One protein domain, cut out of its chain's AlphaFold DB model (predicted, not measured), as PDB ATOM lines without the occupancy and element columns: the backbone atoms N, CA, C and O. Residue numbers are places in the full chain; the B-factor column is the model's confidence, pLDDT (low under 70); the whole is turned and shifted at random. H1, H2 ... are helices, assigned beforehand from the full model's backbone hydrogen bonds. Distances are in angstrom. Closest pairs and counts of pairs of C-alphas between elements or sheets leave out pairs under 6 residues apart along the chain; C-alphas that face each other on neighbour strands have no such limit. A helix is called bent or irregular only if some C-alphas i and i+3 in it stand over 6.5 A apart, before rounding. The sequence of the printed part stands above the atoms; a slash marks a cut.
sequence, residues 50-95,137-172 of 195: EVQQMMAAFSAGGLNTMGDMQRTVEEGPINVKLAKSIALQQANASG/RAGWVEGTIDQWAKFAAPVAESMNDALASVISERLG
ATOM      1  N   GLU A  50     185.489  96.788 191.444       74.75
ATOM      2  CA  GLU A  50     184.859  97.936 192.108       74.75
ATOM      3  C   GLU A  50     185.523  98.255 193.457       74.75
ATOM      4  O   GLU A  50     185.764  99.423 193.763       74.75
ATOM      5  N   VAL A  51     185.901  97.242 194.246       78.19
ATOM      6  CA  VAL A  51     186.585  97.442 195.540       78.19
ATOM      7  C   VAL A  51     187.980  98.033 195.361       78.19
ATOM      8  O   VAL A  51     188.351  98.962 196.082       78.19
ATOM      9  N   GLN A  52     188.753  97.538 194.393       77.75
ATOM     10  CA  GLN A  52     190.062  98.109 194.055       77.75
ATOM     11  C   GLN A  52     189.951  99.569 193.636       77.75
ATOM     12  O   GLN A  52     190.744 100.410 194.060       77.75
ATOM     13  N   GLN A  53     188.948  99.870 192.820       77.25
ATOM     14  CA  GLN A  53     188.682 101.217 192.342       77.25
ATOM     15  C   GLN A  53     188.265 102.141 193.486       77.25
ATOM     16  O   GLN A  53     188.784 103.248 193.598       77.25
ATOM     17  N   MET A  54     187.407 101.664 194.388       79.00
ATOM     18  CA  MET A  54     187.014 102.400 195.584       79.00
ATOM     19  C   MET A  54     188.214 102.679 196.492       79.00
ATOM     20  O   MET A  54     188.399 103.816 196.912       79.00
ATOM     21  N   MET A  55     189.068 101.686 196.755       80.38
ATOM     22  CA  MET A  55     190.302 101.857 197.536       80.38
ATOM     23  C   MET A  55     191.261 102.865 196.889       80.38
ATOM     24  O   MET A  55     191.834 103.711 197.582       80.38
ATOM     25  N   ALA A  56     191.416 102.814 195.563       80.56
ATOM     26  CA  ALA A  56     192.232 103.765 194.816       80.56
ATOM     27  C   ALA A  56     191.658 105.186 194.890       80.56
ATOM     28  O   ALA A  56     192.407 106.130 195.135       80.56
ATOM     29  N   ALA A  57     190.339 105.340 194.751       81.19
ATOM     30  CA  ALA A  57     189.653 106.620 194.875       81.19
ATOM     31  C   ALA A  57     189.756 107.181 196.301       81.19
ATOM     32  O   ALA A  57     190.096 108.346 196.478       81.19
ATOM     33  N   PHE A  58     189.556 106.352 197.329       81.75
ATOM     34  CA  PHE A  58     189.680 106.750 198.736       81.75
ATOM     35  C   PHE A  58     191.108 107.189 199.078       81.75
ATOM     36  O   PHE A  58     191.323 108.188 199.772       81.75
ATOM     37  N   SER A  59     192.087 106.483 198.508       82.12
ATOM     38  CA  SER A  59     193.497 106.823 198.646       82.12
ATOM     39  C   SER A  59     193.861 108.121 197.935       82.12
ATOM     40  O   SER A  59     194.482 108.995 198.536       82.12
ATOM     41  N   ALA A  60     193.444 108.280 196.678       81.38
ATOM     42  CA  ALA A  60     193.667 109.492 195.894       81.38
ATOM     43  C   ALA A  60     192.911 110.704 196.466       81.38
ATOM     44  O   ALA A  60     193.385 111.836 196.390       81.38
ATOM     45  N   GLY A  61     191.753 110.456 197.076       79.62
ATOM     46  CA  GLY A  61     190.922 111.437 197.757       79.62
ATOM     47  C   GLY A  61     191.456 111.884 199.115       79.62
ATOM     48  O   GLY A  61     190.854 112.765 199.716       79.62
ATOM     49  N   GLY A  62     192.559 111.317 199.614       80.81
ATOM     50  CA  GLY A  62     193.126 111.721 200.901       80.81
ATOM     51  C   GLY A  62     192.235 111.355 202.088       80.81
ATOM     52  O   GLY A  62     192.113 112.125 203.031       80.81
ATOM     53  N   LEU A  63     191.587 110.191 202.056       82.81
ATOM     54  CA  LEU A  63     190.768 109.706 203.174       82.81
ATOM     55  C   LEU A  63     191.428 108.542 203.941       82.81
ATOM     56  O   LEU A  63     190.823 107.969 204.842       82.81
ATOM     57  N   ASN A  64     192.685 108.211 203.622       81.19
ATOM     58  CA  ASN A  64     193.424 107.088 204.215       81.19
ATOM     59  C   ASN A  64     193.840 107.292 205.675       81.19
ATOM     60  O   ASN A  64     194.031 106.316 206.400       81.19
ATOM     61  N   THR A  65     194.032 108.537 206.112       82.25
ATOM     62  CA  THR A  65     194.453 108.842 207.483       82.25
ATOM     63  C   THR A  65     193.526 109.867 208.116       82.25
ATOM     64  O   THR A  65     192.944 110.705 207.429       82.25
ATOM     65  N   MET A  66     193.422 109.844 209.448       78.75
ATOM     66  CA  MET A  66     192.656 110.850 210.197       78.75
ATOM     67  C   MET A  66     193.149 112.279 209.919       78.75
ATOM     68  O   MET A  66     192.344 113.201 209.864       78.75
ATOM     69  N   GLY A  67     194.454 112.471 209.694       81.75
ATOM     70  CA  GLY A  67     195.013 113.782 209.350       81.75
ATOM     71  C   GLY A  67     194.644 114.255 207.940       81.75
ATOM     72  O   GLY A  67     194.428 115.446 207.724       81.75
ATOM     73  N   ASP A  68     194.540 113.338 206.978       78.88
ATOM     74  CA  ASP A  68     194.099 113.670 205.617       78.88
ATOM     75  C   ASP A  68     192.584 113.915 205.563       78.88
ATOM     76  O   ASP A  68     192.124 114.846 204.899       78.88
ATOM     77  N   MET A  69     191.819 113.150 206.345       79.44
ATOM     78  CA  MET A  69     190.384 113.357 206.525       79.44
ATOM     79  C   MET A  69     190.095 114.723 207.154       79.44
ATOM     80  O   MET A  69     189.250 115.453 206.644       79.44
ATOM     81  N   GLN A  70     190.835 115.108 208.199       79.38
ATOM     82  CA  GLN A  70     190.697 116.420 208.832       79.38
ATOM     83  C   GLN A  70     190.957 117.559 207.833       79.38
ATOM     84  O   GLN A  70     190.149 118.476 207.726       79.38
ATOM     85  N   ARG A  71     192.026 117.458 207.031       79.44
ATOM     86  CA  ARG A  71     192.305 118.431 205.961       79.44
ATOM     87  C   ARG A  71     191.208 118.480 204.906       79.44
ATOM     88  O   ARG A  71     190.843 119.556 204.460       79.44
ATOM     89  N   THR A  72     190.671 117.331 204.516       79.69
ATOM     90  CA  THR A  72     189.574 117.260 203.545       79.69
ATOM     91  C   THR A  72     188.328 117.987 204.053       79.69
ATOM     92  O   THR A  72     187.672 118.683 203.287       79.69
ATOM     93  N   VAL A  73     188.015 117.850 205.344       78.38
ATOM     94  CA  VAL A  73     186.900 118.563 205.986       78.38
ATOM     95  C   VAL A  73     187.160 120.073 206.030       78.38
ATOM     96  O   VAL A  73     186.239 120.859 205.830       78.38
ATOM     97  N   GLU A  74     188.409 120.488 206.248       80.00
ATOM     98  CA  GLU A  74     188.817 121.902 206.229       80.00
ATOM     99  C   GLU A  74     188.802 122.516 204.817       80.00
ATOM    100  O   GLU A  74     188.555 123.711 204.669       80.00
ATOM    101  N   GLU A  75     189.037 121.712 203.775       80.56
ATOM    102  CA  GLU A  75     189.040 122.137 202.367       80.56
ATOM    103  C   GLU A  75     187.629 122.431 201.815       80.56
ATOM    104  O   GLU A  75     187.506 123.095 200.783       80.56
ATOM    105  N   GLY A  76     186.567 121.995 202.500       83.81
ATOM    106  CA  GLY A  76     185.186 122.380 202.204       83.81
ATOM    107  C   GLY A  76     184.181 121.221 202.229       83.81
ATOM    108  O   GLY A  76     184.530 120.079 202.522       83.81
ATOM    109  N   PRO A  77     182.905 121.489 201.890       86.44
ATOM    110  CA  PRO A  77     181.825 120.501 201.984       86.44
ATOM    111  C   PRO A  77     181.933 119.360 200.959       86.44
ATOM    112  O   PRO A  77     181.213 118.369 201.065       86.44
ATOM    113  N   ILE A  78     182.807 119.492 199.956       90.50
ATOM    114  CA  ILE A  78     183.014 118.511 198.888       90.50
ATOM    115  C   ILE A  78     184.502 118.167 198.813       90.50
ATOM    116  O   ILE A  78     185.334 119.038 198.569       90.50
ATOM    117  N   ASN A  79     184.833 116.878 198.926       91.06
ATOM    118  CA  ASN A  79     186.182 116.385 198.660       91.06
ATOM    119  C   ASN A  79     186.462 116.402 197.147       91.06
ATOM    120  O   ASN A  79     186.181 115.436 196.431       91.06
ATOM    121  N   VAL A  80     187.031 117.506 196.661       92.44
ATOM    122  CA  VAL A  80     187.330 117.703 195.234       92.44
ATOM    123  C   VAL A  80     188.359 116.693 194.724       92.44
ATOM    124  O   VAL A  80     188.260 116.250 193.583       92.44
ATOM    125  N   LYS A  81     189.313 116.261 195.560       91.12
ATOM    126  CA  LYS A  81     190.323 115.259 195.175       91.12
ATOM    127  C   LYS A  81     189.675 113.909 194.882       91.12
ATOM    128  O   LYS A  81     189.937 113.307 193.841       91.12
ATOM    129  N   LEU A  82     188.781 113.469 195.767       91.06
ATOM    130  CA  LEU A  82     188.009 112.246 195.575       91.06
ATOM    131  C   LEU A  82     187.114 112.365 194.338       91.06
ATOM    132  O   LEU A  82     187.166 111.498 193.467       91.06
ATOM    133  N   ALA A  83     186.364 113.463 194.210       92.12
ATOM    134  CA  ALA A  83     185.506 113.711 193.053       92.12
ATOM    135  C   ALA A  83     186.301 113.676 191.735       92.12
ATOM    136  O   ALA A  83     185.891 113.015 190.781       92.12
ATOM    137  N   LYS A  84     187.480 114.311 191.706       93.38
ATOM    138  CA  LYS A  84     188.396 114.297 190.562       93.38
ATOM    139  C   LYS A  84     188.875 112.884 190.240       93.38
ATOM    140  O   LYS A  84     188.873 112.518 189.071       93.38
ATOM    141  N   SER A  85     189.244 112.073 191.236       91.50
ATOM    142  CA  SER A  85     189.690 110.691 190.994       91.50
ATOM    143  C   SER A  85     188.607 109.821 190.345       91.50
ATOM    144  O   SER A  85     188.889 109.136 189.362       91.50
ATOM    145  N   ILE A  86     187.362 109.916 190.823       91.69
ATOM    146  CA  ILE A  86     186.222 109.153 190.293       91.69
ATOM    147  C   ILE A  86     185.879 109.645 188.882       91.69
ATOM    148  O   ILE A  86     185.689 108.854 187.958       91.69
ATOM    149  N   ALA A  87     185.852 110.964 188.684       93.62
ATOM    150  CA  ALA A  87     185.575 111.555 187.381       93.62
ATOM    151  C   ALA A  87     186.649 111.191 186.343       93.62
ATOM    152  O   ALA A  87     186.312 110.841 185.214       93.62
ATOM    153  N   LEU A  88     187.933 111.217 186.718       92.94
ATOM    154  CA  LEU A  88     189.036 110.828 185.836       92.94
ATOM    155  C   LEU A  88     189.017 109.343 185.504       92.94
ATOM    156  O   LEU A  88     189.291 108.969 184.366       92.94
ATOM    157  N   GLN A  89     188.673 108.495 186.467       89.62
ATOM    158  CA  GLN A  89     188.487 107.076 186.217       89.62
ATOM    159  C   GLN A  89     187.422 106.845 185.136       89.62
ATOM    160  O   GLN A  89     187.676 106.137 184.161       89.62
ATOM    161  N   GLN A  90     186.261 107.486 185.275       91.06
ATOM    162  CA  GLN A  90     185.189 107.380 184.291       91.06
ATOM    163  C   GLN A  90     185.597 107.982 182.936       91.06
ATOM    164  O   GLN A  90     185.311 107.414 181.881       91.06
ATOM    165  N   ALA A  91     186.291 109.121 182.951       92.62
ATOM    166  CA  ALA A  91     186.757 109.801 181.747       92.62
ATOM    167  C   ALA A  91     187.806 108.994 180.967       92.62
ATOM    168  O   ALA A  91     187.902 109.155 179.750       92.62
ATOM    169  N   ASN A  92     188.556 108.124 181.650       91.69
ATOM    170  CA  ASN A  92     189.596 107.267 181.081       91.69
ATOM    171  C   ASN A  92     189.120 105.836 180.777       91.69
ATOM    172  O   ASN A  92     189.941 104.962 180.498       91.69
ATOM    173  N   ALA A  93     187.807 105.579 180.798       90.00
ATOM    174  CA  ALA A  93     187.250 104.288 180.401       90.00
ATOM    175  C   ALA A  93     187.649 103.904 178.960       90.00
ATOM    176  O   ALA A  93     187.975 104.764 178.130       90.00
ATOM    177  N   SER A  94     187.604 102.604 178.651       88.62
ATOM    178  CA  SER A  94     188.033 102.048 177.362       88.62
ATOM    179  C   SER A  94     187.428 102.784 176.160       88.62
ATOM    180  O   SER A  94     186.234 103.071 176.121       88.62
ATOM    181  N   GLY A  95     188.269 103.082 175.164       86.50
ATOM    182  CA  GLY A  95     187.884 103.851 173.975       86.50
ATOM    183  C   GLY A  95     188.038 105.370 174.117       86.50
ATOM    184  O   GLY A  95     187.764 106.095 173.164       86.50
ATOM    185  N   ARG A 137     188.652 114.022 177.321       95.81
ATOM    186  CA  ARG A 137     187.662 113.859 178.404       95.81
ATOM    187  C   ARG A 137     188.289 114.092 179.779       95.81
ATOM    188  O   ARG A 137     187.700 114.772 180.610       95.81
ATOM    189  N   ALA A 138     189.493 113.557 179.987       95.50
ATOM    190  CA  ALA A 138     190.261 113.785 181.201       95.50
ATOM    191  C   ALA A 138     190.631 115.267 181.355       95.50
ATOM    192  O   ALA A 138     190.339 115.842 182.396       95.50
ATOM    193  N   GLY A 139     191.164 115.912 180.311       95.38
ATOM    194  CA  GLY A 139     191.515 117.337 180.346       95.38
ATOM    195  C   GLY A 139     190.326 118.245 180.678       95.38
ATOM    196  O   GLY A 139     190.464 119.181 181.460       95.38
ATOM    197  N   TRP A 140     189.129 117.922 180.174       95.44
ATOM    198  CA  TRP A 140     187.901 118.626 180.548       95.44
ATOM    199  C   TRP A 140     187.570 118.462 182.035       95.44
ATOM    200  O   TRP A 140     187.260 119.450 182.700       95.44
ATOM    201  N   VAL A 141     187.674 117.244 182.581       96.69
ATOM    202  CA  VAL A 141     187.490 117.011 184.023       96.69
ATOM    203  C   VAL A 141     188.494 117.839 184.821       96.69
ATOM    204  O   VAL A 141     188.104 118.553 185.740       96.69
ATOM    205  N   GLU A 142     189.777 117.796 184.462       94.56
ATOM    206  CA  GLU A 142     190.819 118.528 185.187       94.56
ATOM    207  C   GLU A 142     190.621 120.042 185.154       94.56
ATOM    208  O   GLU A 142     190.843 120.689 186.175       94.56
ATOM    209  N   GLY A 143     190.178 120.588 184.020       94.62
ATOM    210  CA  GLY A 143     189.942 122.020 183.852       94.62
ATOM    211  C   GLY A 143     188.638 122.533 184.468       94.62
ATOM    212  O   GLY A 143     188.500 123.738 184.664       94.62
ATOM    213  N   THR A 144     187.671 121.657 184.775       95.94
ATOM    214  CA  THR A 144     186.320 122.088 185.194       95.94
ATOM    215  C   THR A 144     185.885 121.614 186.576       95.94
ATOM    216  O   THR A 144     184.946 122.193 187.129       95.94
ATOM    217  N   ILE A 145     186.543 120.613 187.173       96.12
ATOM    218  CA  ILE A 145     186.081 119.986 188.424       96.12
ATOM    219  C   ILE A 145     185.911 120.983 189.580       96.12
ATOM    220  O   ILE A 145     184.942 120.887 190.332       96.12
ATOM    221  N   ASP A 146     186.775 121.995 189.677       94.50
ATOM    222  CA  ASP A 146     186.684 123.013 190.729       94.50
ATOM    223  C   ASP A 146     185.431 123.889 190.585       94.50
ATOM    224  O   ASP A 146     184.841 124.315 191.579       94.50
ATOM    225  N   GLN A 147     184.995 124.161 189.352       96.00
ATOM    226  CA  GLN A 147     183.775 124.932 189.100       96.00
ATOM    227  C   GLN A 147     182.531 124.099 189.404       96.00
ATOM    228  O   GLN A 147     181.588 124.609 190.006       96.00
ATOM    229  N   TRP A 148     182.556 122.805 189.074       96.06
ATOM    230  CA  TRP A 148     181.503 121.871 189.471       96.06
ATOM    231  C   TRP A 148     181.384 121.753 190.992       96.06
ATOM    232  O   TRP A 148     180.272 121.771 191.518       96.06
ATOM    233  N   ALA A 149     182.510 121.707 191.709       94.12
ATOM    234  CA  ALA A 149     182.516 121.703 193.166       94.12
ATOM    235  C   ALA A 149     181.901 122.990 193.737       94.12
ATOM    236  O   ALA A 149     181.026 122.918 194.595       94.12
ATOM    237  N   LYS A 150     182.279 124.168 193.220       94.00
ATOM    238  CA  LYS A 150     181.675 125.450 193.631       94.00
ATOM    239  C   LYS A 150     180.175 125.497 193.364       94.00
ATOM    240  O   LYS A 150     179.418 125.956 194.212       94.00
ATOM    241  N   PHE A 151     179.753 125.011 192.201       96.12
ATOM    242  CA  PHE A 151     178.346 124.960 191.819       96.12
ATOM    243  C   PHE A 151     177.529 124.054 192.753       96.12
ATOM    244  O   PHE A 151     176.425 124.414 193.152       96.12
ATOM    245  N   ALA A 152     178.078 122.898 193.138       95.25
ATOM    246  CA  ALA A 152     177.404 121.934 194.005       95.25
ATOM    247  C   ALA A 152     177.541 122.234 195.512       95.25
ATOM    248  O   ALA A 152     176.776 121.686 196.309       95.25
ATOM    249  N   ALA A 153     178.483 123.092 195.921       93.00
ATOM    250  CA  ALA A 153     178.803 123.347 197.327       93.00
ATOM    251  C   ALA A 153     177.592 123.753 198.196       93.00
ATOM    252  O   ALA A 153     177.427 123.143 199.252       93.00
ATOM    253  N   PRO A 154     176.692 124.669 197.772       94.44
ATOM    254  CA  PRO A 154     175.536 125.053 198.590       94.44
ATOM    255  C   PRO A 154     174.562 123.896 198.857       94.44
ATOM    256  O   PRO A 154     173.914 123.837 199.903       94.44
ATOM    257  N   VAL A 155     174.455 122.957 197.909       94.62
ATOM    258  CA  VAL A 155     173.614 121.762 198.063       94.62
ATOM    259  C   VAL A 155     174.246 120.811 199.076       94.62
ATOM    260  O   VAL A 155     173.552 120.330 199.969       94.62
ATOM    261  N   ALA A 156     175.558 120.582 198.977       90.50
ATOM    262  CA  ALA A 156     176.293 119.738 199.917       90.50
ATOM    263  C   ALA A 156     176.233 120.289 201.353       90.50
ATOM    264  O   ALA A 156     176.003 119.533 202.294       90.50
ATOM    265  N   GLU A 157     176.365 121.606 201.517       90.69
ATOM    266  CA  GLU A 157     176.223 122.285 202.808       90.69
ATOM    267  C   GLU A 157     174.811 122.111 203.387       90.69
ATOM    268  O   GLU A 157     174.659 121.618 204.502       90.69
ATOM    269  N   SER A 158     173.771 122.375 202.587       92.56
ATOM    270  CA  SER A 158     172.373 122.200 203.013       92.56
ATOM    271  C   SER A 158     172.063 120.762 203.448       92.56
ATOM    272  O   SER A 158     171.314 120.533 204.399       92.56
ATOM    273  N   MET A 159     172.632 119.770 202.756       90.75
ATOM    274  CA  MET A 159     172.482 118.357 203.112       90.75
ATOM    275  C   MET A 159     173.204 118.012 204.420       90.75
ATOM    276  O   MET A 159     172.647 117.278 205.240       90.75
ATOM    277  N   ASN A 160     174.411 118.547 204.629       86.50
ATOM    278  CA  ASN A 160     175.168 118.359 205.866       86.50
ATOM    279  C   ASN A 160     174.436 118.970 207.064       86.50
ATOM    280  O   ASN A 160     174.297 118.306 208.092       86.50
ATOM    281  N   ASP A 161     173.894 120.177 206.910       89.44
ATOM    282  CA  ASP A 161     173.102 120.843 207.943       89.44
ATOM    283  C   ASP A 161     171.822 120.071 208.264       89.44
ATOM    284  O   ASP A 161     171.489 119.869 209.434       89.44
ATOM    285  N   ALA A 162     171.120 119.577 207.240       90.75
ATOM    286  CA  ALA A 162     169.931 118.752 207.432       90.75
ATOM    287  C   ALA A 162     170.259 117.460 208.199       90.75
ATOM    288  O   ALA A 162     169.549 117.097 209.140       90.75
ATOM    289  N   LEU A 163     171.357 116.783 207.849       87.38
ATOM    290  CA  LEU A 163     171.798 115.578 208.548       87.38
ATOM    291  C   LEU A 163     172.210 115.880 209.996       87.38
ATOM    292  O   LEU A 163     171.788 115.174 210.915       87.38
ATOM    293  N   ALA A 164     172.984 116.943 210.219       86.56
ATOM    294  CA  ALA A 164     173.390 117.385 211.551       86.56
ATOM    295  C   ALA A 164     172.181 117.768 212.416       86.56
ATOM    296  O   ALA A 164     172.140 117.440 213.606       86.56
ATOM    297  N   SER A 165     171.171 118.402 211.816       88.88
ATOM    298  CA  SER A 165     169.907 118.746 212.465       88.88
ATOM    299  C   SER A 165     169.146 117.498 212.902       88.88
ATOM    300  O   SER A 165     168.798 117.391 214.075       88.88
ATOM    301  N   VAL A 166     168.984 116.500 212.025       89.38
ATOM    302  CA  VAL A 166     168.316 115.231 212.368       89.38
ATOM    303  C   VAL A 166     169.062 114.491 213.478       89.38
ATOM    304  O   VAL A 166     168.445 113.996 214.423       89.38
ATOM    305  N   ILE A 167     170.394 114.425 213.403       87.06
ATOM    306  CA  ILE A 167     171.214 113.799 214.446       87.06
ATOM    307  C   ILE A 167     171.037 114.541 215.775       87.06
ATOM    308  O   ILE A 167     170.814 113.907 216.806       87.06
ATOM    309  N   SER A 168     171.071 115.874 215.754       84.81
ATOM    310  CA  SER A 168     170.868 116.712 216.939       84.81
ATOM    311  C   SER A 168     169.451 116.601 217.493       84.81
ATOM    312  O   SER A 168     169.276 116.580 218.704       84.81
ATOM    313  N   GLU A 169     168.430 116.473 216.653       85.88
ATOM    314  CA  GLU A 169     167.051 116.289 217.091       85.88
ATOM    315  C   GLU A 169     166.878 114.928 217.775       85.88
ATOM    316  O   GLU A 169     166.307 114.842 218.857       85.88
ATOM    317  N   ARG A 170     167.435 113.853 217.204       77.06
ATOM    318  CA  ARG A 170     167.310 112.496 217.760       77.06
ATOM    319  C   ARG A 170     168.176 112.281 219.001       77.06
ATOM    320  O   ARG A 170     167.694 111.731 219.990       77.06
ATOM    321  N   LEU A 171     169.436 112.714 218.971       75.94
ATOM    322  CA  LEU A 171     170.370 112.559 220.090       75.94
ATOM    323  C   LEU A 171     170.180 113.646 221.148       75.94
ATOM    324  O   LEU A 171     170.215 113.350 222.338       75.94
ATOM    325  N   GLY A 172     169.928 114.887 220.740       59.62
ATOM    326  CA  GLY A 172     169.643 116.003 221.638       59.62
ATOM    327  C   GLY A 172     168.305 115.854 222.350       59.62
ATOM    328  O   GLY A 172     168.253 116.133 223.544       59.62
TER     329      GLY A 172
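This is residues 50 to 95 and 137 to 172 of the 195 residues of the protein "Hydrolase domain protein" of Bifidobacterium bifidum (UniProt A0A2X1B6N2). One long, kinked helix, H4, makes the length of this domain; H3 packs on its first part, with H4 residues 137 to 149, H1 packs on H3, and residues 161 to 172 of H4 stick out as a free arm. H2 touches no helix and is joined by tight links to H1 before it and H3 after it. The printed part has 82 residues with four named helices, H1, H2, H3, H4 along the chain, and no named strand: all helix. It is loose, with a radius of gyration of the C-alphas of 15.0 A, and elongated, spanning 52 by 27 by 22 A.

Begin with H4, residues 137 to 172, which is irregular: C-alphas 143 and 146 are 7.7 A apart, and there is a kink of 54 degrees near residue 144. With residues 137 to 149 alone it touches H3, residues 80 to 91, at a steep tilt of 51 degrees, opposite ways; their closest C-alphas, of Ala 91 and Ala 138, are 5.3 A apart. With residues 81 to 86 alone, H3 touches H1, residues 50 to 60, at a steep tilt of 43 degrees, opposite ways; the closest C-alphas, of Ala 57 and Ser 85, are 5.6 A apart. H2, residues 66 to 75, is apart from H4, and so is H1. Each O i to N i+4 pair is within hydrogen-bond range in H1, H2 and H3, and 28 of 32 are in H4.

Find C-alpha 137 at (187.662, 113.859, 178.404); from there H4 runs 46.9 A to C-alpha 172 at (169.643, 116.003, 221.638). H3 measures 15.6 A and H2 14.2 A. H1 starts at C-alpha 50, (184.859, 97.936, 192.108), and measures 15.0 A.

The C-alphas of Gly 95 and Gly 172, the two farthest apart, are 52.5 A apart. Residues 96 to 136 are not printed, and C-alphas 95 and 137 across this cut are 10.9 A apart. Residue 172 alone has a pLDDT under 70.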